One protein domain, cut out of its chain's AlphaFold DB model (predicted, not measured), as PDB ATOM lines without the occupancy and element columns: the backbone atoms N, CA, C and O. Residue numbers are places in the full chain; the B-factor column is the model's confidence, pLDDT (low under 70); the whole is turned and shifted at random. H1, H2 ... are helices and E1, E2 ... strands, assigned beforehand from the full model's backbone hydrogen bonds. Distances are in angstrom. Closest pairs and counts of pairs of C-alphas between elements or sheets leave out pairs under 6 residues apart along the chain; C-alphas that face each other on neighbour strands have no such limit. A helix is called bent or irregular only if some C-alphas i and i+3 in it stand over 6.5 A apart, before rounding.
ATOM      1  N   ARG A   4     -32.122 -51.671  -5.803       81.88
ATOM      2  CA  ARG A   4     -33.542 -52.038  -5.932       81.88
ATOM      3  C   ARG A   4     -34.010 -52.041  -7.380       81.88
ATOM      4  O   ARG A   4     -34.738 -52.941  -7.776       81.88
ATOM      5  N   PHE A   5     -33.576 -51.058  -8.165       81.94
ATOM      6  CA  PHE A   5     -34.002 -50.935  -9.555       81.94
ATOM      7  C   PHE A   5     -33.514 -52.112 -10.426       81.94
ATOM      8  O   PHE A   5     -34.368 -52.729 -11.062       81.94
ATOM      9  N   PRO A   6     -32.223 -52.512 -10.389       80.75
ATOM     10  CA  PRO A   6     -31.752 -53.699 -11.113       80.75
ATOM     11  C   PRO A   6     -32.431 -55.001 -10.669       80.75
ATOM     12  O   PRO A   6     -32.715 -55.877 -11.487       80.75
ATOM     13  N   ARG A   7     -32.734 -55.139  -9.373       84.75
ATOM     14  CA  ARG A   7     -33.448 -56.312  -8.856       84.75
ATOM     15  C   ARG A   7     -34.873 -56.393  -9.409       84.75
ATOM     16  O   ARG A   7     -35.241 -57.427  -9.952       84.75
ATOM     17  N   TRP A   8     -35.623 -55.292  -9.334       86.44
ATOM     18  CA  TRP A   8     -37.010 -55.183  -9.820       86.44
ATOM     19  C   TRP A   8     -37.155 -55.313 -11.334       86.44
ATOM     20  O   TRP A   8     -38.210 -55.638 -11.881       86.44
ATOM     21  N   GLU A   9     -36.092 -54.981 -12.038       83.12
ATOM     22  CA  GLU A   9     -35.968 -55.237 -13.455       83.12
ATOM     23  C   GLU A   9     -35.795 -56.736 -13.727       83.12
ATOM     24  O   GLU A   9     -36.548 -57.298 -14.525       83.12
ATOM     25  N   THR A  10     -34.851 -57.379 -13.035       80.94
ATOM     26  CA  THR A  10     -34.504 -58.797 -13.228       80.94
ATOM     27  C   THR A  10     -35.655 -59.729 -12.843       80.94
ATOM     28  O   THR A  10     -35.932 -60.692 -13.551       80.94
ATOM     29  N   ASP A  11     -36.369 -59.429 -11.756       84.31
ATOM     30  CA  ASP A  11     -37.508 -60.224 -11.267       84.31
ATOM     31  C   ASP A  11     -38.851 -59.905 -11.974       84.31
ATOM     32  O   ASP A  11     -39.905 -60.482 -11.656       84.31
ATOM     33  N   GLY A  12     -38.819 -58.973 -12.936       85.31
ATOM     34  CA  GLY A  12     -39.967 -58.558 -13.732       85.31
ATOM     35  C   GLY A  12     -41.012 -57.733 -12.974       85.31
ATOM     36  O   GLY A  12     -42.129 -57.591 -13.476       85.31
ATOM     37  N   THR A  13     -40.694 -57.169 -11.805       91.25
ATOM     38  CA  THR A  13     -41.611 -56.333 -11.004       91.25
ATOM     39  C   THR A  13     -42.260 -55.229 -11.835       91.25
ATOM     40  O   THR A  13     -43.478 -55.064 -11.791       91.25
ATOM     41  N   TRP A  14     -41.497 -54.521 -12.673       91.44
ATOM     42  CA  TRP A  14     -42.060 -53.475 -13.539       91.44
ATOM     43  C   TRP A  14     -43.086 -54.002 -14.547       91.44
ATOM     44  O   TRP A  14     -44.053 -53.308 -14.857       91.44
ATOM     45  N   ALA A  15     -42.890 -55.221 -15.061       87.94
ATOM     46  CA  ALA A  15     -43.855 -55.857 -15.954       87.94
ATOM     47  C   ALA A  15     -45.129 -56.238 -15.195       87.94
ATOM     48  O   ALA A  15     -46.222 -55.915 -15.650       87.94
ATOM     49  N   LYS A  16     -44.978 -56.846 -14.011       91.50
ATOM     50  CA  LYS A  16     -46.090 -57.249 -13.137       91.50
ATOM     51  C   LYS A  16     -46.938 -56.054 -12.701       91.50
ATOM     52  O   LYS A  16     -48.157 -56.126 -12.760       91.50
ATOM     53  N   LEU A  17     -46.310 -54.938 -12.316       93.44
ATOM     54  CA  LEU A  17     -47.019 -53.712 -11.930       93.44
ATOM     55  C   LEU A  17     -47.814 -53.116 -13.097       93.44
ATOM     56  O   LEU A  17     -48.974 -52.746 -12.927       93.44
ATOM     57  N   LEU A  18     -47.205 -53.035 -14.283       91.31
ATOM     58  CA  LEU A  18     -47.891 -52.539 -15.474       91.31
ATOM     59  C   LEU A  18     -49.065 -53.446 -15.861       91.31
ATOM     60  O   LEU A  18     -50.148 -52.939 -16.144       91.31
ATOM     61  N   GLU A  19     -48.863 -54.764 -15.832       89.56
ATOM     62  CA  GLU A  19     -49.909 -55.754 -16.097       89.56
ATOM     63  C   GLU A  19     -51.054 -55.623 -15.085       89.56
ATOM     64  O   GLU A  19     -52.210 -55.531 -15.481       89.56
ATOM     65  N   HIS A  20     -50.749 -55.503 -13.792       92.12
ATOM     66  CA  HIS A  20     -51.759 -55.329 -12.751       92.12
ATOM     67  C   HIS A  20     -52.626 -54.080 -12.979       92.12
ATOM     68  O   HIS A  20     -53.853 -54.152 -12.911       92.12
ATOM     69  N   VAL A  21     -52.013 -52.944 -13.334       91.94
ATOM     70  CA  VAL A  21     -52.758 -51.721 -13.680       91.94
ATOM     71  C   VAL A  21     -53.590 -51.909 -14.949       91.94
ATOM     72  O   VAL A  21     -54.725 -51.443 -15.007       91.94
ATOM     73  N   GLN A  22     -53.067 -52.603 -15.962       89.00
ATOM     74  CA  GLN A  22     -53.818 -52.910 -17.180       89.00
ATOM     75  C   GLN A  22     -55.038 -53.793 -16.895       89.00
ATOM     76  O   GLN A  22     -56.112 -53.505 -17.419       89.00
ATOM     77  N   VAL A  23     -54.894 -54.811 -16.042       86.75
ATOM     78  CA  VAL A  23     -55.989 -55.686 -15.599       86.75
ATOM     79  C   VAL A  23     -57.048 -54.884 -14.854       86.75
ATOM     80  O   VAL A  23     -58.226 -54.977 -15.185       86.75
ATOM     81  N   HIS A  24     -56.640 -54.038 -13.907       87.88
ATOM     82  CA  HIS A  24     -57.572 -53.188 -13.169       87.88
ATOM     83  C   HIS A  24     -58.324 -52.219 -14.098       87.88
ATOM     84  O   HIS A  24     -59.535 -52.047 -13.987       87.88
ATOM     85  N   GLN A  25     -57.627 -51.595 -15.053       85.25
ATOM     86  CA  GLN A  25     -58.245 -50.678 -16.017       85.25
ATOM     87  C   GLN A  25     -59.163 -51.392 -17.015       85.25
ATOM     88  O   GLN A  25     -60.157 -50.807 -17.445       85.25
ATOM     89  N   ASP A  26     -58.843 -52.622 -17.413       83.12
ATOM     90  CA  ASP A  26     -59.700 -53.425 -18.286       83.12
ATOM     91  C   ASP A  26     -60.962 -53.886 -17.550       83.12
ATOM     92  O   ASP A  26     -62.058 -53.721 -18.079       83.12
ATOM     93  N   ALA A  27     -60.827 -54.346 -16.301       79.44
ATOM     94  CA  ALA A  27     -61.958 -54.682 -15.436       79.44
ATOM     95  C   ALA A  27     -62.883 -53.475 -15.196       79.44
ATOM     96  O   ALA A  27     -64.102 -53.620 -15.187       79.44
ATOM     97  N   ALA A  28     -62.314 -52.271 -15.086       82.62
ATOM     98  CA  ALA A  28     -63.058 -51.017 -14.982       82.62
ATOM     99  C   ALA A  28     -63.580 -50.474 -16.335       82.62
ATOM    100  O   ALA A  28     -64.070 -49.348 -16.391       82.62
ATOM    101  N   GLY A  29     -63.418 -51.194 -17.455       77.88
ATOM    102  CA  GLY A  29     -63.871 -50.755 -18.787       77.88
ATOM    103  C   GLY A  29     -63.159 -49.507 -19.335       77.88
ATOM    104  O   GLY A  29     -63.607 -48.879 -20.298       77.88
ATOM    105  N   THR A  30     -62.037 -49.131 -18.723       82.44
ATOM    106  CA  THR A  30     -61.276 -47.913 -19.022       82.44
ATOM    107  C   THR A  30     -60.318 -48.104 -20.206       82.44
ATOM    108  O   THR A  30     -59.948 -47.129 -20.871       82.44
ATOM    109  N   VAL A  31     -59.935 -49.350 -20.515       79.38
ATOM    110  CA  VAL A  31     -59.118 -49.688 -21.693       79.38
ATOM    111  C   VAL A  31     -59.958 -49.584 -22.966       79.38
ATOM    112  O   VAL A  31     -60.975 -50.258 -23.127       79.38
ATOM    113  N   LYS A  32     -59.516 -48.753 -23.917       81.44
ATOM    114  CA  LYS A  32     -60.172 -48.620 -25.226       81.44
ATOM    115  C   LYS A  32     -59.498 -49.530 -26.248       81.44
ATOM    116  O   LYS A  32     -58.469 -49.167 -26.805       81.44
ATOM    117  N   TRP A  33     -60.109 -50.675 -26.550       77.38
ATOM    118  CA  TRP A  33     -59.573 -51.733 -27.426       77.38
ATOM    119  C   TRP A  33     -59.439 -51.386 -28.929       77.38
ATOM    120  O   TRP A  33     -59.309 -52.268 -29.776       77.38
ATOM    121  N   THR A  34     -59.395 -50.098 -29.272       77.88
ATOM    122  CA  THR A  34     -58.921 -49.601 -30.568       77.88
ATOM    123  C   THR A  34     -57.396 -49.554 -30.542       77.88
ATOM    124  O   THR A  34     -56.819 -48.673 -29.911       77.88
ATOM    125  N   ILE A  35     -56.739 -50.504 -31.202       79.19
ATOM    126  CA  ILE A  35     -55.282 -50.656 -31.122       79.19
ATOM    127  C   ILE A  35     -54.580 -49.925 -32.266       79.19
ATOM    128  O   ILE A  35     -54.863 -50.178 -33.437       79.19
ATOM    129  N   SER A  36     -53.606 -49.086 -31.919       80.44
ATOM    130  CA  SER A  36     -52.673 -48.461 -32.861       80.44
ATOM    131  C   SER A  36     -51.242 -48.836 -32.486       80.44
ATOM    132  O   SER A  36     -50.862 -48.737 -31.325       80.44
ATOM    133  N   GLY A  37     -50.419 -49.239 -33.450       83.94
ATOM    134  CA  GLY A  37     -49.027 -49.619 -33.217       83.94
ATOM    135  C   GLY A  37     -48.058 -49.097 -34.272       83.94
ATOM    136  O   GLY A  37     -48.359 -48.987 -35.456       83.94
ATOM    137  N   SER A  38     -46.867 -48.732 -33.838       87.00
ATOM    138  CA  SER A  38     -45.826 -48.199 -34.710       87.00
ATOM    139  C   SER A  38     -44.472 -48.404 -34.037       87.00
ATOM    140  O   SER A  38     -44.376 -49.009 -32.965       87.00
ATOM    141  N   SER A  39     -43.410 -47.944 -34.681       89.00
ATOM    142  CA  SER A  39     -42.083 -47.901 -34.094       89.00
ATOM    143  C   SER A  39     -41.551 -46.469 -34.082       89.00
ATOM    144  O   SER A  39     -41.985 -45.612 -34.854       89.00
ATOM    145  N   THR A  40     -40.613 -46.192 -33.184       91.88
ATOM    146  CA  THR A  40     -39.845 -44.946 -33.190       91.88
ATOM    147  C   THR A  40     -38.403 -45.214 -32.786       91.88
ATOM    148  O   THR A  40     -38.113 -46.166 -32.062       91.88
ATOM    149  N   ILE A  41     -37.491 -44.363 -33.245       91.81
ATOM    150  CA  ILE A  41     -36.069 -44.452 -32.912       91.81
ATOM    151  C   ILE A  41     -35.767 -43.536 -31.724       91.81
ATOM    152  O   ILE A  41     -36.247 -42.398 -31.657       91.81
ATOM    153  N   ALA A  42     -34.953 -44.037 -30.800       92.38
ATOM    154  CA  ALA A  42     -34.277 -43.268 -29.767       92.38
ATOM    155  C   ALA A  42     -32.769 -43.305 -30.029       92.38
ATOM    156  O   ALA A  42     -32.191 -44.363 -30.311       92.38
ATOM    157  N   ARG A  43     -32.125 -42.138 -29.960       92.25
ATOM    158  CA  ARG A  43     -30.670 -42.044 -30.079       92.25
ATOM    159  C   ARG A  43     -30.044 -42.501 -28.770       92.25
ATOM    160  O   ARG A  43     -30.493 -42.086 -27.702       92.25
ATOM    161  N   ALA A  44     -29.025 -43.340 -28.864       91.38
ATOM    162  CA  ALA A  44     -28.227 -43.709 -27.712       91.38
ATOM    163  C   ALA A  44     -27.168 -42.634 -27.460       91.38
ATOM    164  O   ALA A  44     -26.538 -42.130 -28.393       91.38
ATOM    165  N   HIS A  45     -26.992 -42.270 -26.196       90.81
ATOM    166  CA  HIS A  45     -25.901 -41.415 -25.768       90.81
ATOM    167  C   HIS A  45     -24.560 -42.124 -25.995       90.81
ATOM    168  O   HIS A  45     -24.488 -43.349 -25.940       90.81
ATOM    169  N   GLN A  46     -23.474 -41.376 -26.191       84.12
ATOM    170  CA  GLN A  46     -22.139 -41.961 -26.400       84.12
ATOM    171  C   GLN A  46     -21.659 -42.836 -25.227       84.12
ATOM    172  O   GLN A  46     -20.864 -43.747 -25.416       84.12
ATOM    173  N   HIS A  47     -22.174 -42.586 -24.019       85.56
ATOM    174  CA  HIS A  47     -21.883 -43.383 -22.822       85.56
ATOM    175  C   HIS A  47     -22.850 -44.556 -22.616       85.56
ATOM    176  O   HIS A  47     -22.704 -45.287 -21.654       85.56
ATOM    177  N   ALA A  48     -23.818 -44.763 -23.512       80.06
ATOM    178  CA  ALA A  48     -24.743 -45.892 -23.435       80.06
ATOM    179  C   ALA A  48     -24.156 -47.184 -24.041       80.06
ATOM    180  O   ALA A  48     -24.861 -48.175 -24.166       80.06
ATOM    181  N   PRO A  68     -36.560 -60.446 -28.883       42.84
ATOM    182  CA  PRO A  68     -36.847 -61.295 -30.040       42.84
ATOM    183  C   PRO A  68     -35.833 -61.103 -31.168       42.84
ATOM    184  O   PRO A  68     -35.728 -61.942 -32.054       42.84
ATOM    185  N   VAL A  69     -35.113 -59.973 -31.154       50.75
ATOM    186  CA  VAL A  69     -34.077 -59.620 -32.118       50.75
ATOM    187  C   VAL A  69     -33.090 -58.639 -31.457       50.75
ATOM    188  O   VAL A  69     -33.406 -57.452 -31.318       50.75
ATOM    189  N   GLY A  70     -31.897 -59.084 -31.042       52.03
ATOM    190  CA  GLY A  70     -30.817 -58.180 -30.608       52.03
ATOM    191  C   GLY A  70     -29.829 -58.752 -29.587       52.03
ATOM    192  O   GLY A  70     -30.067 -59.799 -29.002       52.03
ATOM    193  N   ASN A  71     -28.720 -58.035 -29.378       62.72
ATOM    194  CA  ASN A  71     -27.793 -58.266 -28.264       62.72
ATOM    195  C   ASN A  71     -28.378 -57.727 -26.940       62.72
ATOM    196  O   ASN A  71     -29.323 -56.938 -26.973       62.72
ATOM    197  N   ASP A  72     -27.763 -58.052 -25.798       75.56
ATOM    198  CA  ASP A  72     -28.166 -57.592 -24.448       75.56
ATOM    199  C   ASP A  72     -28.294 -56.065 -24.300       75.56
ATOM    200  O   ASP A  72     -28.874 -55.546 -23.348       75.56
ATOM    201  N   GLN A  73     -27.727 -55.312 -25.243       84.62
ATOM    202  CA  GLN A  73     -27.780 -53.859 -25.277       84.62
ATOM    203  C   GLN A  73     -28.886 -53.331 -26.196       84.62
ATOM    204  O   GLN A  73     -29.279 -52.187 -26.045       84.62
ATOM    205  N   ALA A  74     -29.423 -54.086 -27.153       88.62
ATOM    206  CA  ALA A  74     -30.365 -53.602 -28.171       88.62
ATOM    207  C   ALA A  74     -29.928 -52.285 -28.865       88.62
ATOM    208  O   ALA A  74     -30.735 -51.370 -29.077       88.62
ATOM    209  N   LEU A  75     -28.638 -52.165 -29.198       89.75
ATOM    210  CA  LEU A  75     -28.055 -51.012 -29.896       89.75
ATOM    211  C   LEU A  75     -27.714 -51.372 -31.343       89.75
ATOM    212  O   LEU A  75     -27.072 -52.382 -31.609       89.75
ATOM    213  N   GLY A  76     -28.128 -50.525 -32.285       88.56
ATOM    214  CA  GLY A  76     -27.857 -50.664 -33.715       88.56
ATOM    215  C   GLY A  76     -27.139 -49.439 -34.273       88.56
ATOM    216  O   GLY A  76     -27.416 -48.305 -33.869       88.56
ATOM    217  N   ARG A  77     -26.218 -49.656 -35.216       87.38
ATOM    218  CA  ARG A  77     -25.516 -48.571 -35.914       87.38
ATOM    219  C   ARG A  77     -26.381 -48.014 -37.043       87.38
ATOM    220  O   ARG A  77     -26.987 -48.762 -37.803       87.38
ATOM    221  N   SER A  78     -26.405 -46.690 -37.154       81.94
ATOM    222  CA  SER A  78     -27.034 -45.943 -38.244       81.94
ATOM    223  C   SER A  78     -26.122 -44.790 -38.680       81.94
ATOM    224  O   SER A  78     -25.126 -44.502 -38.013       81.94
ATOM    225  N   ARG A  79     -26.487 -44.070 -39.751       80.25
ATOM    226  CA  ARG A  79     -25.784 -42.835 -40.163       80.25
ATOM    227  C   ARG A  79     -25.755 -41.770 -39.056       80.25
ATOM    228  O   ARG A  79     -24.835 -40.967 -39.010       80.25
ATOM    229  N   GLY A  80     -26.728 -41.790 -38.141       79.06
ATOM    230  CA  GLY A  80     -26.799 -40.910 -36.971       79.06
ATOM    231  C   GLY A  80     -26.088 -41.451 -35.724       79.06
ATOM    232  O   GLY A  80     -26.308 -40.935 -34.631       79.06
ATOM    233  N   GLY A  81     -25.265 -42.495 -35.831       87.12
ATOM    234  CA  GLY A  81     -24.624 -43.143 -34.683       87.12
ATOM    235  C   GLY A  81     -25.472 -44.264 -34.073       87.12
ATOM    236  O   GLY A  81     -26.277 -44.896 -34.766       87.12
ATOM    237  N   LEU A  82     -25.251 -44.552 -32.786       92.38
ATOM    238  CA  LEU A  82     -25.915 -45.650 -32.079       92.38
ATOM    239  C   LEU A  82     -27.380 -45.322 -31.779       92.38
ATOM    240  O   LEU A  82     -27.723 -44.236 -31.308       92.38
ATOM    241  N   THR A  83     -28.255 -46.278 -32.070       92.69
ATOM    242  CA  THR A  83     -29.706 -46.105 -31.997       92.69
ATOM    243  C   THR A  83     -30.403 -47.364 -31.510       92.69
ATOM    244  O   THR A  83     -29.950 -48.487 -31.734       92.69
ATOM    245  N   THR A  84     -31.555 -47.164 -30.887       93.00
ATOM    246  CA  THR A  84     -32.473 -48.214 -30.456       93.00
ATOM    247  C   THR A  84     -33.842 -47.927 -31.033       93.00
ATOM    248  O   THR A  84     -34.222 -46.767 -31.201       93.00
ATOM    249  N   LYS A  85     -34.592 -48.979 -31.336       92.62
ATOM    250  CA  LYS A  85     -35.958 -48.865 -31.821       92.62
ATOM    251  C   LYS A  85     -36.934 -49.346 -30.756       92.62
ATOM    252  O   LYS A  85     -36.778 -50.430 -30.201       92.62
ATOM    253  N   ILE A  86     -37.931 -48.514 -30.485       94.25
ATOM    254  CA  ILE A  86     -39.064 -48.813 -29.615       94.25
ATOM    255  C   ILE A  86     -40.216 -49.213 -30.529       94.25
ATOM    256  O   ILE A  86     -40.707 -48.380 -31.289       94.25
ATOM    257  N   HIS A  87     -40.656 -50.461 -30.454       92.38
ATOM    258  CA  HIS A  87     -41.858 -50.952 -31.123       92.38
ATOM    259  C   HIS A  87     -42.969 -51.044 -30.096       92.38
ATOM    260  O   HIS A  87     -42.785 -51.637 -29.036       92.38
ATOM    261  N   LEU A  88     -44.113 -50.442 -30.382       91.25
ATOM    262  CA  LEU A  88     -45.163 -50.289 -29.388       91.25
ATOM    263  C   LEU A  88     -46.537 -50.394 -30.028       91.25
ATOM    264  O   LEU A  88     -46.743 -49.923 -31.147       91.25
ATOM    265  N   ALA A  89     -47.481 -50.955 -29.276       89.75
ATOM    266  CA  ALA A  89     -48.903 -50.776 -29.521       89.75
ATOM    267  C   ALA A  89     -49.571 -50.107 -28.313       89.75
ATOM    268  O   ALA A  89     -49.251 -50.403 -27.157       89.75
ATOM    269  N   CYS A  90     -50.485 -49.185 -28.594       87.69
ATOM    270  CA  CYS A  90     -51.268 -48.436 -27.625       87.69
ATOM    271  C   CYS A  90     -52.766 -48.619 -27.862       87.69
ATOM    272  O   CYS A  90     -53.206 -48.971 -28.959       87.69
ATOM    273  N   ASP A  91     -53.536 -48.348 -26.816       86.50
ATOM    274  CA  ASP A  91     -54.994 -48.318 -26.861       86.50
ATOM    275  C   ASP A  91     -55.524 -47.043 -27.557       86.50
ATOM    276  O   ASP A  91     -54.757 -46.169 -27.984       86.50
ATOM    277  N   GLY A  92     -56.849 -46.898 -27.639       81.00
ATOM    278  CA  GLY A  92     -57.497 -45.758 -28.298       81.00
ATOM    279  C   GLY A  92     -57.233 -44.405 -27.625       81.00
ATOM    280  O   GLY A  92     -57.470 -43.362 -28.233       81.00
ATOM    281  N   ARG A  93     -56.711 -44.406 -26.392       84.88
ATOM    282  CA  ARG A  93     -56.319 -43.210 -25.629       84.88
ATOM    283  C   ARG A  93     -54.843 -42.861 -25.830       84.88
ATOM    284  O   ARG A  93     -54.377 -41.833 -25.340       84.88
ATOM    285  N   GLY A  94     -54.095 -43.693 -26.552       88.69
ATOM    286  CA  GLY A  94     -52.653 -43.545 -26.702       88.69
ATOM    287  C   GLY A  94     -51.896 -43.942 -25.437       88.69
ATOM    288  O   GLY A  94     -50.860 -43.344 -25.145       88.69
ATOM    289  N   LEU A  95     -52.416 -44.906 -24.666       92.12
ATOM    290  CA  LEU A  95     -51.720 -45.509 -23.531       92.12
ATOM    291  C   LEU A  95     -51.020 -46.804 -23.974       92.12
ATOM    292  O   LEU A  95     -51.675 -47.676 -24.555       92.12
ATOM    293  N   PRO A  96     -49.715 -46.975 -23.694       93.38
ATOM    294  CA  PRO A  96     -48.980 -48.183 -24.067       93.38
ATOM    295  C   PRO A  96     -49.623 -49.458 -23.504       93.38
ATOM    296  O   PRO A  96     -49.985 -49.513 -22.323       93.38
ATOM    297  N   LEU A  97     -49.759 -50.484 -24.344       88.81
ATOM    298  CA  LEU A  97     -50.187 -51.835 -23.958       88.81
ATOM    299  C   LEU A  97     -49.004 -52.805 -23.968       88.81
ATOM    300  O   LEU A  97     -48.782 -53.524 -23.002       88.81
ATOM    301  N   THR A  98     -48.211 -52.765 -25.036       89.19
ATOM    302  CA  THR A  98     -47.045 -53.629 -25.248       89.19
ATOM    303  C   THR A  98     -45.900 -52.809 -25.824       89.19
ATOM    304  O   THR A  98     -46.122 -51.914 -26.647       89.19
ATOM    305  N   VAL A  99     -44.680 -53.089 -25.362       91.31
ATOM    306  CA  VAL A  99     -43.460 -52.383 -25.760       91.31
ATOM    307  C   VAL A  99     -42.318 -53.380 -25.919       91.31
ATOM    308  O   VAL A  99     -41.972 -54.102 -24.981       91.31
ATOM    309  N   VAL A 100     -41.708 -53.378 -27.101       91.19
ATOM    310  CA  VAL A 100     -40.561 -54.209 -27.471       91.19
ATOM    311  C   VAL A 100     -39.419 -53.303 -27.914       91.19
ATOM    312  O   VAL A 100     -39.622 -52.327 -28.635       91.19
ATOM    313  N   VAL A 101     -38.205 -53.625 -27.481       92.25
ATOM    314  CA  VAL A 101     -36.993 -52.863 -27.791       92.25
ATOM    315  C   VAL A 101     -36.069 -53.723 -28.642       92.25
ATOM    316  O   VAL A 101     -35.825 -54.879 -28.297       92.25
ATOM    317  N   THR A 102     -35.541 -53.151 -29.727       92.25
ATOM    318  CA  THR A 102     -34.548 -53.799 -30.601       92.25
ATOM    319  C   THR A 102     -33.436 -52.823 -31.001       92.25
ATOM    320  O   THR A 102     -33.622 -51.605 -30.899       92.25
ATOM    321  N   PRO A 103     -32.298 -53.310 -31.533       92.94
ATOM    322  CA  PRO A 103     -31.339 -52.466 -32.240       92.94
ATOM    323  C   PRO A 103     -32.006 -51.600 -33.319       92.94
ATOM    324  O   PRO A 103     -32.963 -52.021 -33.974       92.94
ATOM    325  N   GLY A 104     -31.504 -50.374 -33.511       89.12
ATOM    326  CA  GLY A 104     -32.099 -49.390 -34.424       89.12
ATOM    327  C   GLY A 104     -32.149 -49.809 -35.900       89.12
ATOM    328  O   GLY A 104     -33.015 -49.341 -36.637       89.12
ATOM    329  N   ASN A 105     -31.272 -50.727 -36.314       88.75
ATOM    330  CA  ASN A 105     -31.194 -51.282 -37.668       88.75
ATOM    331  C   ASN A 105     -32.154 -52.462 -37.919       88.75
ATOM    332  O   ASN A 105     -32.257 -52.919 -39.054       88.75
ATOM    333  N   VAL A 106     -32.863 -52.957 -36.898       87.75
ATOM    334  CA  VAL A 106     -33.827 -54.058 -37.062       87.75
ATOM    335  C   VAL A 106     -35.065 -53.575 -37.810       87.75
ATOM    336  O   VAL A 106     -35.630 -52.533 -37.476       87.75
ATOM    337  N   ASN A 107     -35.514 -54.342 -38.807       80.31
ATOM    338  CA  ASN A 107     -36.737 -54.048 -39.551       80.31
ATOM    339  C   ASN A 107     -37.985 -54.319 -38.698       80.31
ATOM    340  O   ASN A 107     -38.113 -55.341 -38.028       80.31
ATOM    341  N   ASP A 108     -38.936 -53.401 -38.770       79.81
ATOM    342  CA  ASP A 108     -40.194 -53.438 -38.049       79.81
ATOM    343  C   ASP A 108     -41.083 -54.637 -38.396       79.81
ATOM    344  O   ASP A 108     -41.896 -55.035 -37.561       79.81
ATOM    345  N   SER A 109     -40.991 -55.176 -39.614       76.19
ATOM    346  CA  SER A 109     -41.778 -56.346 -40.020       76.19
ATOM    347  C   SER A 109     -41.424 -57.580 -39.192       76.19
ATOM    348  O   SER A 109     -42.318 -58.328 -38.819       76.19
ATOM    349  N   ILE A 110     -40.147 -57.737 -38.833       77.94
ATOM    350  CA  ILE A 110     -39.640 -58.876 -38.056       77.94
ATOM    351  C   ILE A 110     -40.201 -58.848 -36.628       77.94
ATOM    352  O   ILE A 110     -40.557 -59.873 -36.064       77.94
ATOM    353  N   VAL A 111     -40.319 -57.655 -36.046       77.38
ATOM    354  CA  VAL A 111     -40.745 -57.464 -34.648       77.38
ATOM    355  C   VAL A 111     -42.271 -57.382 -34.520       77.38
ATOM    356  O   VAL A 111     -42.816 -57.338 -33.418       77.38
ATOM    357  N   PHE A 112     -42.990 -57.325 -35.645       76.00
ATOM    358  CA  PHE A 112     -44.435 -57.116 -35.662       76.00
ATOM    359  C   PHE A 112     -45.187 -58.207 -34.898       76.00
ATOM    360  O   PHE A 112     -45.983 -57.881 -34.016       76.00
ATOM    361  N   ASP A 113     -44.888 -59.474 -35.181       74.12
ATOM    362  CA  ASP A 113     -45.565 -60.603 -34.544       74.12
ATOM    363  C   ASP A 113     -45.302 -60.645 -33.038       74.12
ATOM    364  O   ASP A 113     -46.214 -60.938 -32.268       74.12
ATOM    365  N   THR A 114     -44.109 -60.247 -32.584       79.81
ATOM    366  CA  THR A 114     -43.830 -60.119 -31.148       79.81
ATOM    367  C   THR A 114     -44.684 -59.032 -30.500       79.81
ATOM    368  O   THR A 114     -45.264 -59.252 -29.436       79.81
ATOM    369  N   VAL A 115     -44.784 -57.854 -31.123       79.56
ATOM    370  CA  VAL A 115     -45.610 -56.759 -30.590       79.56
ATOM    371  C   VAL A 115     -47.061 -57.216 -30.489       79.56
ATOM    372  O   VAL A 115     -47.677 -57.052 -29.438       79.56
ATOM    373  N   MET A 116     -47.590 -57.842 -31.541       79.06
ATOM    374  CA  MET A 116     -48.974 -58.311 -31.563       79.06
ATOM    375  C   MET A 116     -49.220 -59.474 -30.596       79.06
ATOM    376  O   MET A 116     -50.245 -59.480 -29.921       79.06
ATOM    377  N   GLY A 117     -48.278 -60.410 -30.460       72.88
ATOM    378  CA  GLY A 117     -48.352 -61.502 -29.486       72.88
ATOM    379  C   GLY A 117     -48.328 -61.020 -28.031       72.88
ATOM    380  O   GLY A 117     -48.894 -61.668 -27.153       72.88
ATOM    381  N   GLY A 118     -47.732 -59.852 -27.774       75.69
ATOM    382  CA  GLY A 118     -47.732 -59.207 -26.461       75.69
ATOM    383  C   GLY A 118     -49.026 -58.464 -26.105       75.69
ATOM    384  O   GLY A 118     -49.162 -58.021 -24.966       75.69
ATOM    385  N   LEU A 119     -49.977 -58.301 -27.034       77.81
ATOM    386  CA  LEU A 119     -51.276 -57.684 -26.746       77.81
ATOM    387  C   LEU A 119     -52.155 -58.646 -25.945       77.81
ATOM    388  O   LEU A 119     -52.980 -59.380 -26.488       77.81
ATOM    389  N   ARG A 120     -51.987 -58.614 -24.627       71.69
ATOM    390  CA  ARG A 120     -52.783 -59.391 -23.683       71.69
ATOM    391  C   ARG A 120     -53.106 -58.558 -22.451       71.69
ATOM    392  O   ARG A 120     -52.279 -57.777 -21.997       71.69
ATOM    393  N   VAL A 121     -54.292 -58.776 -21.896       68.12
ATOM    394  CA  VAL A 121     -54.626 -58.398 -20.519       68.12
ATOM    395  C   VAL A 121     -55.218 -59.653 -19.876       68.12
ATOM    396  O   VAL A 121     -56.277 -60.098 -20.328       68.12
ATOM    397  N   PRO A 122     -54.522 -60.299 -18.922       65.06
ATOM    398  CA  PRO A 122     -55.025 -61.513 -18.285       65.06
ATOM    399  C   PRO A 122     -56.352 -61.251 -17.565       65.06
ATOM    400  O   PRO A 122     -56.444 -60.354 -16.734       65.06
ATOM    401  N   GLU A 158     -58.481 -43.714 -44.721       40.16
ATOM    402  CA  GLU A 158     -59.180 -44.113 -43.491       40.16
ATOM    403  C   GLU A 158     -58.271 -44.847 -42.485       40.16
ATOM    404  O   GLU A 158     -58.409 -44.642 -41.281       40.16
ATOM    405  N   LEU A 159     -57.276 -45.615 -42.954       40.34
ATOM    406  CA  LEU A 159     -56.317 -46.330 -42.091       40.34
ATOM    407  C   LEU A 159     -55.314 -45.383 -41.417       40.34
ATOM    408  O   LEU A 159     -54.798 -45.673 -40.339       40.34
ATOM    409  N   TYR A 160     -55.060 -44.224 -42.023       49.03
ATOM    410  CA  TYR A 160     -54.153 -43.209 -41.485       49.03
ATOM    411  C   TYR A 160     -54.810 -42.259 -40.470       49.03
ATOM    412  O   TYR A 160     -54.088 -41.544 -39.769       49.03
ATOM    413  N   LYS A 161     -56.146 -42.262 -40.326       51.16
ATOM    414  CA  LYS A 161     -56.868 -41.324 -39.440       51.16
ATOM    415  C   LYS A 161     -56.492 -41.458 -37.962       51.16
ATOM    416  O   LYS A 161     -56.496 -40.465 -37.239       51.16
ATOM    417  N   ASN A 162     -56.074 -42.648 -37.523       57.12
ATOM    418  CA  ASN A 162     -55.737 -42.914 -36.119       57.12
ATOM    419  C   ASN A 162     -54.231 -42.911 -35.818       57.12
ATOM    420  O   ASN A 162     -53.832 -43.196 -34.686       57.12
ATOM    421  N   ARG A 163     -53.382 -42.528 -36.786       69.56
ATOM    422  CA  ARG A 163     -51.932 -42.396 -36.564       69.56
ATOM    423  C   ARG A 163     -51.613 -41.375 -35.473       69.56
ATOM    424  O   ARG A 163     -50.718 -41.592 -34.664       69.56
ATOM    425  N   ASN A 164     -52.418 -40.321 -35.379       83.12
ATOM    426  CA  ASN A 164     -52.276 -39.299 -34.346       83.12
ATOM    427  C   ASN A 164     -52.291 -39.887 -32.923       83.12
ATOM    428  O   ASN A 164     -51.662 -39.326 -32.033       83.12
ATOM    429  N   VAL A 165     -52.961 -41.024 -32.693       85.56
ATOM    430  CA  VAL A 165     -53.007 -41.678 -31.374       85.56
ATOM    431  C   VAL A 165     -51.639 -42.243 -30.984       85.56
ATOM    432  O   VAL A 165     -51.141 -41.936 -29.901       85.56
ATOM    433  N   VAL A 166     -51.005 -43.018 -31.868       85.12
ATOM    434  CA  VAL A 166     -49.699 -43.636 -31.576       85.12
ATOM    435  C   VAL A 166     -48.565 -42.611 -31.578       85.12
ATOM    436  O   VAL A 166     -47.661 -42.698 -30.751       85.12
ATOM    437  N   GLU A 167     -48.641 -41.576 -32.419       87.50
ATOM    438  CA  GLU A 167     -47.652 -40.490 -32.404       87.50
ATOM    439  C   GLU A 167     -47.745 -39.669 -31.107       87.50
ATOM    440  O   GLU A 167     -46.722 -39.375 -30.491       87.50
ATOM    441  N   ARG A 168     -48.960 -39.380 -30.608       90.88
ATOM    442  CA  ARG A 168     -49.136 -38.768 -29.277       90.88
ATOM    443  C   ARG A 168     -48.630 -39.674 -28.157       90.88
ATOM    444  O   ARG A 168     -48.039 -39.173 -27.204       90.88
ATOM    445  N   CYS A 169     -48.826 -40.989 -28.267       93.06
ATOM    446  CA  CYS A 169     -48.260 -41.953 -27.322       93.06
ATOM    447  C   CYS A 169     -46.727 -41.845 -27.281       93.06
ATOM    448  O   CYS A 169     -46.143 -41.722 -26.203       93.06
ATOM    449  N   PHE A 170     -46.063 -41.821 -28.440       93.44
ATOM    450  CA  PHE A 170     -44.614 -41.630 -28.503       93.44
ATOM    451  C   PHE A 170     -44.172 -40.261 -28.001       93.44
ATOM    452  O   PHE A 170     -43.169 -40.187 -27.295       93.44
ATOM    453  N   ALA A 171     -44.912 -39.195 -28.307       93.44
ATOM    454  CA  ALA A 171     -44.619 -37.861 -27.799       93.44
ATOM    455  C   ALA A 171     -44.644 -37.836 -26.263       93.44
ATOM    456  O   ALA A 171     -43.690 -37.368 -25.649       93.44
ATOM    457  N   ARG A 172     -45.671 -38.430 -25.635       94.81
ATOM    458  CA  ARG A 172     -45.774 -38.572 -24.169       94.81
ATOM    459  C   ARG A 172     -44.626 -39.397 -23.590       94.81
ATOM    460  O   ARG A 172     -44.034 -39.000 -22.593       94.81
ATOM    461  N   LEU A 173     -44.262 -40.514 -24.221       94.88
ATOM    462  CA  LEU A 173     -43.109 -41.315 -23.787       94.88
ATOM    463  C   LEU A 173     -41.783 -40.554 -23.924       94.88
ATOM    464  O   LEU A 173     -40.911 -40.681 -23.072       94.88
ATOM    465  N   LYS A 174     -41.633 -39.725 -24.958       93.38
ATOM    466  CA  LYS A 174     -40.435 -38.906 -25.183       93.38
ATOM    467  C   LYS A 174     -40.401 -37.612 -24.356       93.38
ATOM    468  O   LYS A 174     -39.380 -36.935 -24.363       93.38
ATOM    469  N   GLN A 175     -41.437 -37.288 -23.579       94.88
ATOM    470  CA  GLN A 175     -41.329 -36.254 -22.535       94.88
ATOM    471  C   GLN A 175     -40.382 -36.692 -21.407       94.88
ATOM    472  O   GLN A 175     -39.743 -35.862 -20.761       94.88
ATOM    473  N   PHE A 176     -40.233 -38.002 -21.192       94.56
ATOM    474  CA  PHE A 176     -39.239 -38.545 -20.277       94.56
ATOM    475  C   PHE A 176     -37.863 -38.501 -20.953       94.56
ATOM    476  O   PHE A 176     -37.576 -39.289 -21.856       94.56
ATOM    477  N   ARG A 177     -36.988 -37.585 -20.512       91.44
ATOM    478  CA  ARG A 177     -35.662 -37.367 -21.131       91.44
ATOM    479  C   ARG A 177     -34.815 -38.642 -21.213       91.44
ATOM    480  O   ARG A 177     -34.149 -38.838 -22.224       91.44
ATOM    481  N   ALA A 178     -34.903 -39.512 -20.204       88.62
ATOM    482  CA  ALA A 178     -34.221 -40.811 -20.172       88.62
ATOM    483  C   ALA A 178     -34.693 -41.785 -21.276       88.62
ATOM    484  O   ALA A 178     -33.940 -42.659 -21.693       88.62
ATOM    485  N   ILE A 179     -35.923 -41.621 -21.779       92.94
ATOM    486  CA  ILE A 179     -36.460 -42.402 -22.902       92.94
ATOM    487  C   ILE A 179     -36.110 -41.744 -24.237       92.94
ATOM    488  O   ILE A 179     -35.733 -42.442 -25.181       92.94
ATOM    489  N   ALA A 180     -36.242 -40.416 -24.324       91.75
ATOM    490  CA  ALA A 180     -35.997 -39.655 -25.550       91.75
ATOM    491  C   ALA A 180     -34.550 -39.779 -26.037       91.75
ATOM    492  O   ALA A 180     -34.314 -40.037 -27.222       91.75
ATOM    493  N   THR A 181     -33.605 -39.649 -25.107       89.62
ATOM    494  CA  THR A 181     -32.191 -39.939 -25.323       89.62
ATOM    495  C   THR A 181     -31.831 -41.091 -24.411       89.62
ATOM    496  O   THR A 181     -31.835 -40.950 -23.190       89.62
ATOM    497  N   ARG A 182     -31.530 -42.240 -25.007       91.19
ATOM    498  CA  ARG A 182     -31.212 -43.443 -24.256       91.19
ATOM    499  C   ARG A 182     -29.821 -43.305 -23.637       91.19
ATOM    500  O   ARG A 182     -28.831 -43.292 -24.363       91.19
ATOM    501  N   PHE A 183     -29.755 -43.247 -22.310       89.88
ATOM    502  CA  PHE A 183     -28.498 -43.332 -21.553       89.88
ATOM    503  C   PHE A 183     -28.210 -44.753 -21.053       89.88
ATOM    504  O   PHE A 183     -27.069 -45.060 -20.726       89.88
ATOM    505  N   ASP A 184     -29.225 -45.620 -21.022       89.12
ATOM    506  CA  ASP A 184     -29.110 -46.988 -20.522       89.12
ATOM    507  C   ASP A 184     -28.243 -47.871 -21.417       89.12
ATOM    508  O   ASP A 184     -28.513 -48.021 -22.612       89.12
ATOM    509  N   GLU A 185     -27.257 -48.534 -20.820       87.31
ATOM    510  CA  GLU A 185     -26.362 -49.421 -21.561       87.31
ATOM    511  C   GLU A 185     -26.993 -50.770 -21.917       87.31
ATOM    512  O   GLU A 185     -26.711 -51.334 -22.971       87.31
ATOM    513  N   LEU A 186     -27.902 -51.266 -21.076       88.69
ATOM    514  CA  LEU A 186     -28.556 -52.560 -21.253       88.69
ATOM    515  C   LEU A 186     -30.011 -52.394 -21.712       88.69
ATOM    516  O   LEU A 186     -30.690 -51.426 -21.349       88.69
ATOM    517  N   SER A 187     -30.489 -53.325 -22.541       89.00
ATOM    518  CA  SER A 187     -31.830 -53.272 -23.131       89.00
ATOM    519  C   SER A 187     -32.933 -53.472 -22.096       89.00
ATOM    520  O   SER A 187     -33.973 -52.819 -22.176       89.00
ATOM    521  N   ASN A 188     -32.684 -54.327 -21.108       87.00
ATOM    522  CA  ASN A 188     -33.571 -54.588 -19.982       87.00
ATOM    523  C   ASN A 188     -33.818 -53.308 -19.157       87.00
ATOM    524  O   ASN A 188     -34.977 -53.001 -18.860       87.00
ATOM    525  N   ARG A 189     -32.781 -52.489 -18.913       89.25
ATOM    526  CA  ARG A 189     -32.897 -51.240 -18.134       89.25
ATOM    527  C   ARG A 189     -33.736 -50.224 -18.878       89.25
ATOM    528  O   ARG A 189     -34.664 -49.630 -18.326       89.25
ATOM    529  N   TYR A 190     -33.466 -50.104 -20.173       92.25
ATOM    530  CA  TYR A 190     -34.240 -49.243 -21.049       92.25
ATOM    531  C   TYR A 190     -35.708 -49.691 -21.140       92.25
ATOM    532  O   TYR A 190     -36.627 -48.872 -21.061       92.25
ATOM    533  N   GLN A 191     -35.958 -51.001 -21.239       92.00
ATOM    534  CA  GLN A 191     -37.309 -51.560 -21.248       92.00
ATOM    535  C   GLN A 191     -38.029 -51.360 -19.905       92.00
ATOM    536  O   GLN A 191     -39.225 -51.063 -19.899       92.00
ATOM    537  N   ALA A 192     -37.327 -51.460 -18.775       91.75
ATOM    538  CA  ALA A 192     -37.865 -51.130 -17.458       91.75
ATOM    539  C   ALA A 192     -38.259 -49.648 -17.370       91.75
ATOM    540  O   ALA A 192     -39.366 -49.342 -16.924       91.75
ATOM    541  N   GLY A 193     -37.425 -48.738 -17.887       93.62
ATOM    542  CA  GLY A 193     -37.752 -47.314 -18.004       93.62
ATOM    543  C   GLY A 193     -39.012 -47.059 -18.840       93.62
ATOM    544  O   GLY A 193     -39.893 -46.304 -18.427       93.62
ATOM    545  N   LEU A 194     -39.158 -47.752 -19.975       94.88
ATOM    546  CA  LEU A 194     -40.360 -47.691 -20.815       94.88
ATOM    547  C   LEU A 194     -41.611 -48.210 -20.091       94.88
ATOM    548  O   LEU A 194     -42.678 -47.600 -20.198       94.88
ATOM    549  N   ARG A 195     -41.497 -49.310 -19.336       94.44
ATOM    550  CA  ARG A 195     -42.597 -49.859 -18.521       94.44
ATOM    551  C   ARG A 195     -42.998 -48.900 -17.405       94.44
ATOM    552  O   ARG A 195     -44.187 -48.655 -17.229       94.44
ATOM    553  N   LEU A 196     -42.027 -48.304 -16.715       94.31
ATOM    554  CA  LEU A 196     -42.269 -47.304 -15.678       94.31
ATOM    555  C   LEU A 196     -42.952 -46.052 -16.245       94.31
ATOM    556  O   LEU A 196     -43.953 -45.599 -15.697       94.31
ATOM    557  N   ALA A 197     -42.480 -45.515 -17.371       95.50
ATOM    558  CA  ALA A 197     -43.147 -44.388 -18.020       95.50
ATOM    559  C   ALA A 197     -44.574 -44.747 -18.455       95.50
ATOM    560  O   ALA A 197     -45.500 -43.972 -18.226       95.50
ATOM    561  N   SER A 198     -44.777 -45.941 -19.014       95.06
ATOM    562  CA  SER A 198     -46.107 -46.446 -19.384       95.06
ATOM    563  C   SER A 198     -47.041 -46.541 -18.174       95.06
ATOM    564  O   SER A 198     -48.196 -46.130 -18.257       95.06
ATOM    565  N   LEU A 199     -46.528 -47.031 -17.042       94.62
ATOM    566  CA  LEU A 199     -47.239 -47.095 -15.768       94.62
ATOM    567  C   LEU A 199     -47.635 -45.692 -15.291       94.62
ATOM    568  O   LEU A 199     -48.803 -45.454 -15.004       94.62
ATOM    569  N   ILE A 200     -46.699 -44.737 -15.285       94.81
ATOM    570  CA  ILE A 200     -46.966 -43.341 -14.905       94.81
ATOM    571  C   ILE A 200     -48.043 -42.723 -15.805       94.81
ATOM    572  O   ILE A 200     -48.950 -42.064 -15.303       94.81
ATOM    573  N   LEU A 201     -47.976 -42.935 -17.124       93.75
ATOM    574  CA  LEU A 201     -48.989 -42.432 -18.057       93.75
ATOM    575  C   LEU A 201     -50.376 -43.015 -17.766       93.75
ATOM    576  O   LEU A 201     -51.358 -42.287 -17.848       93.75
ATOM    577  N   ARG A 202     -50.453 -44.300 -17.405       92.75
ATOM    578  CA  ARG A 202     -51.711 -44.968 -17.047       92.75
ATOM    579  C   ARG A 202     -52.270 -44.519 -15.702       92.75
ATOM    580  O   ARG A 202     -53.482 -44.429 -15.586       92.75
ATOM    581  N   LEU A 203     -51.413 -44.253 -14.718       92.06
ATOM    582  CA  LEU A 203     -51.823 -43.818 -13.378       92.06
ATOM    583  C   LEU A 203     -52.212 -42.337 -13.323       92.06
ATOM    584  O   LEU A 203     -53.055 -41.956 -12.521       92.06
ATOM    585  N   ARG A 204     -51.600 -41.493 -14.162       88.94
ATOM    586  CA  ARG A 204     -51.939 -40.061 -14.255       88.94
ATOM    587  C   ARG A 204     -53.243 -39.797 -14.984       88.94
ATOM    588  O   ARG A 204     -53.825 -38.730 -14.833       88.94
ATOM    589  N   GLU A 205     -53.642 -40.724 -15.835       73.94
ATOM    590  CA  GLU A 205     -54.844 -40.589 -16.622       73.94
ATOM    591  C   GLU A 205     -56.030 -41.091 -15.779       73.94
ATOM    592  O   GLU A 205     -56.106 -42.299 -15.532       73.94
TER     593      GLU A 205
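AT A GLANCE: This is residues 4 to 48, 68 to 122 and 158 to 205 of the 234 residues of the protein "IS5 family transposase" of Streptomyces sp. WAC08401 (UniProt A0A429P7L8). A strongly twisted sheet, with E3 running between E1 and E4 and short E2 at one end, has H3 over one face and H4 and H6 over the other. H2 packs beside H6, H1 lies crosswise near the first turns of H6, and small H5 fills the corner between H4 and H6. The printed part has 148 residues, in the order H1 H2 E1 E2 E3 E4 H3 H4 H5 H6, and its class is mixed. The branched sheet is antiparallel; E2 E3 E4 form a meander, each strand the antiparallel neighbour of the one before. The whole is compact, with a radius of gyration of the C-alphas of 14.7 A and spans of 43 by 43 by 27 A.

HOW THE PARTS SIT: H1, residues 4 to 10, and H2, residues 13 to 27, are close but not clearly touching. E1, residues 36 to 44, lies on one side of E3, residues 81 to 90; N 38 and O 88 are 2.9 A apart, within hydrogen-bond range. E2, residues 76 to 78, and E4, residues 96 to 103, lie on the other side. E2 and E3 form a hairpin, with N 76 and O 83 at 2.8 A; E3 and E4 form another, with N 87 and O 100 at 2.8 A. H3, residues 108 to 117, touches no helix and is on the sheet at a height of 8.8 A; the C-alphas of Thr 98 and Val 115, its closest to E4, are 6.4 A apart. It is irregular, C-alphas 110 and 113 being 7.1 A apart. H4, residues 163 to 174, is on the opposite face at a height of 7.9 A, over E1 and E3. H5, residues 177 to 180, only grazes the sheet with residues 178 to 180. The hub is H6, residues 187 to 204, on the same face as H4 at a height of 9.5 A; it touches H1, H2, H4 and H5. H2 and H6 run the same way at a shallow tilt of 33 degrees, only just short of steep; their closest C-alphas, of Leu 18 and Leu 199, are 5.5 A apart. Every O i to N i+4 pair is within hydrogen-bond range in H1, H2, H4 and H6, and 4 of 6 in H3; H5 is too short for one.

IN THESE COORDINATES: H1 begins at C-alpha 4, (-33.542, -52.038, -5.932). H2 is 20.9 A long, E1 25.4 A, E3 28.1 A and E4 19.9 A. H6 is 25.6 A long and ends at C-alpha 204, (-51.939, -40.061, -14.255).

THE WHOLE: The farthest C-alphas, of Arg 4 and Glu 158, are 46.2 A apart. Residues 49 to 67 and 123 to 157 are not printed; the gaps between C-alphas are 20.7 A and 30.9 A. Of the links printed whole, none is long. The model's pLDDT is under 70 at residues 68 to 71, 121 to 122 and 158 to 163.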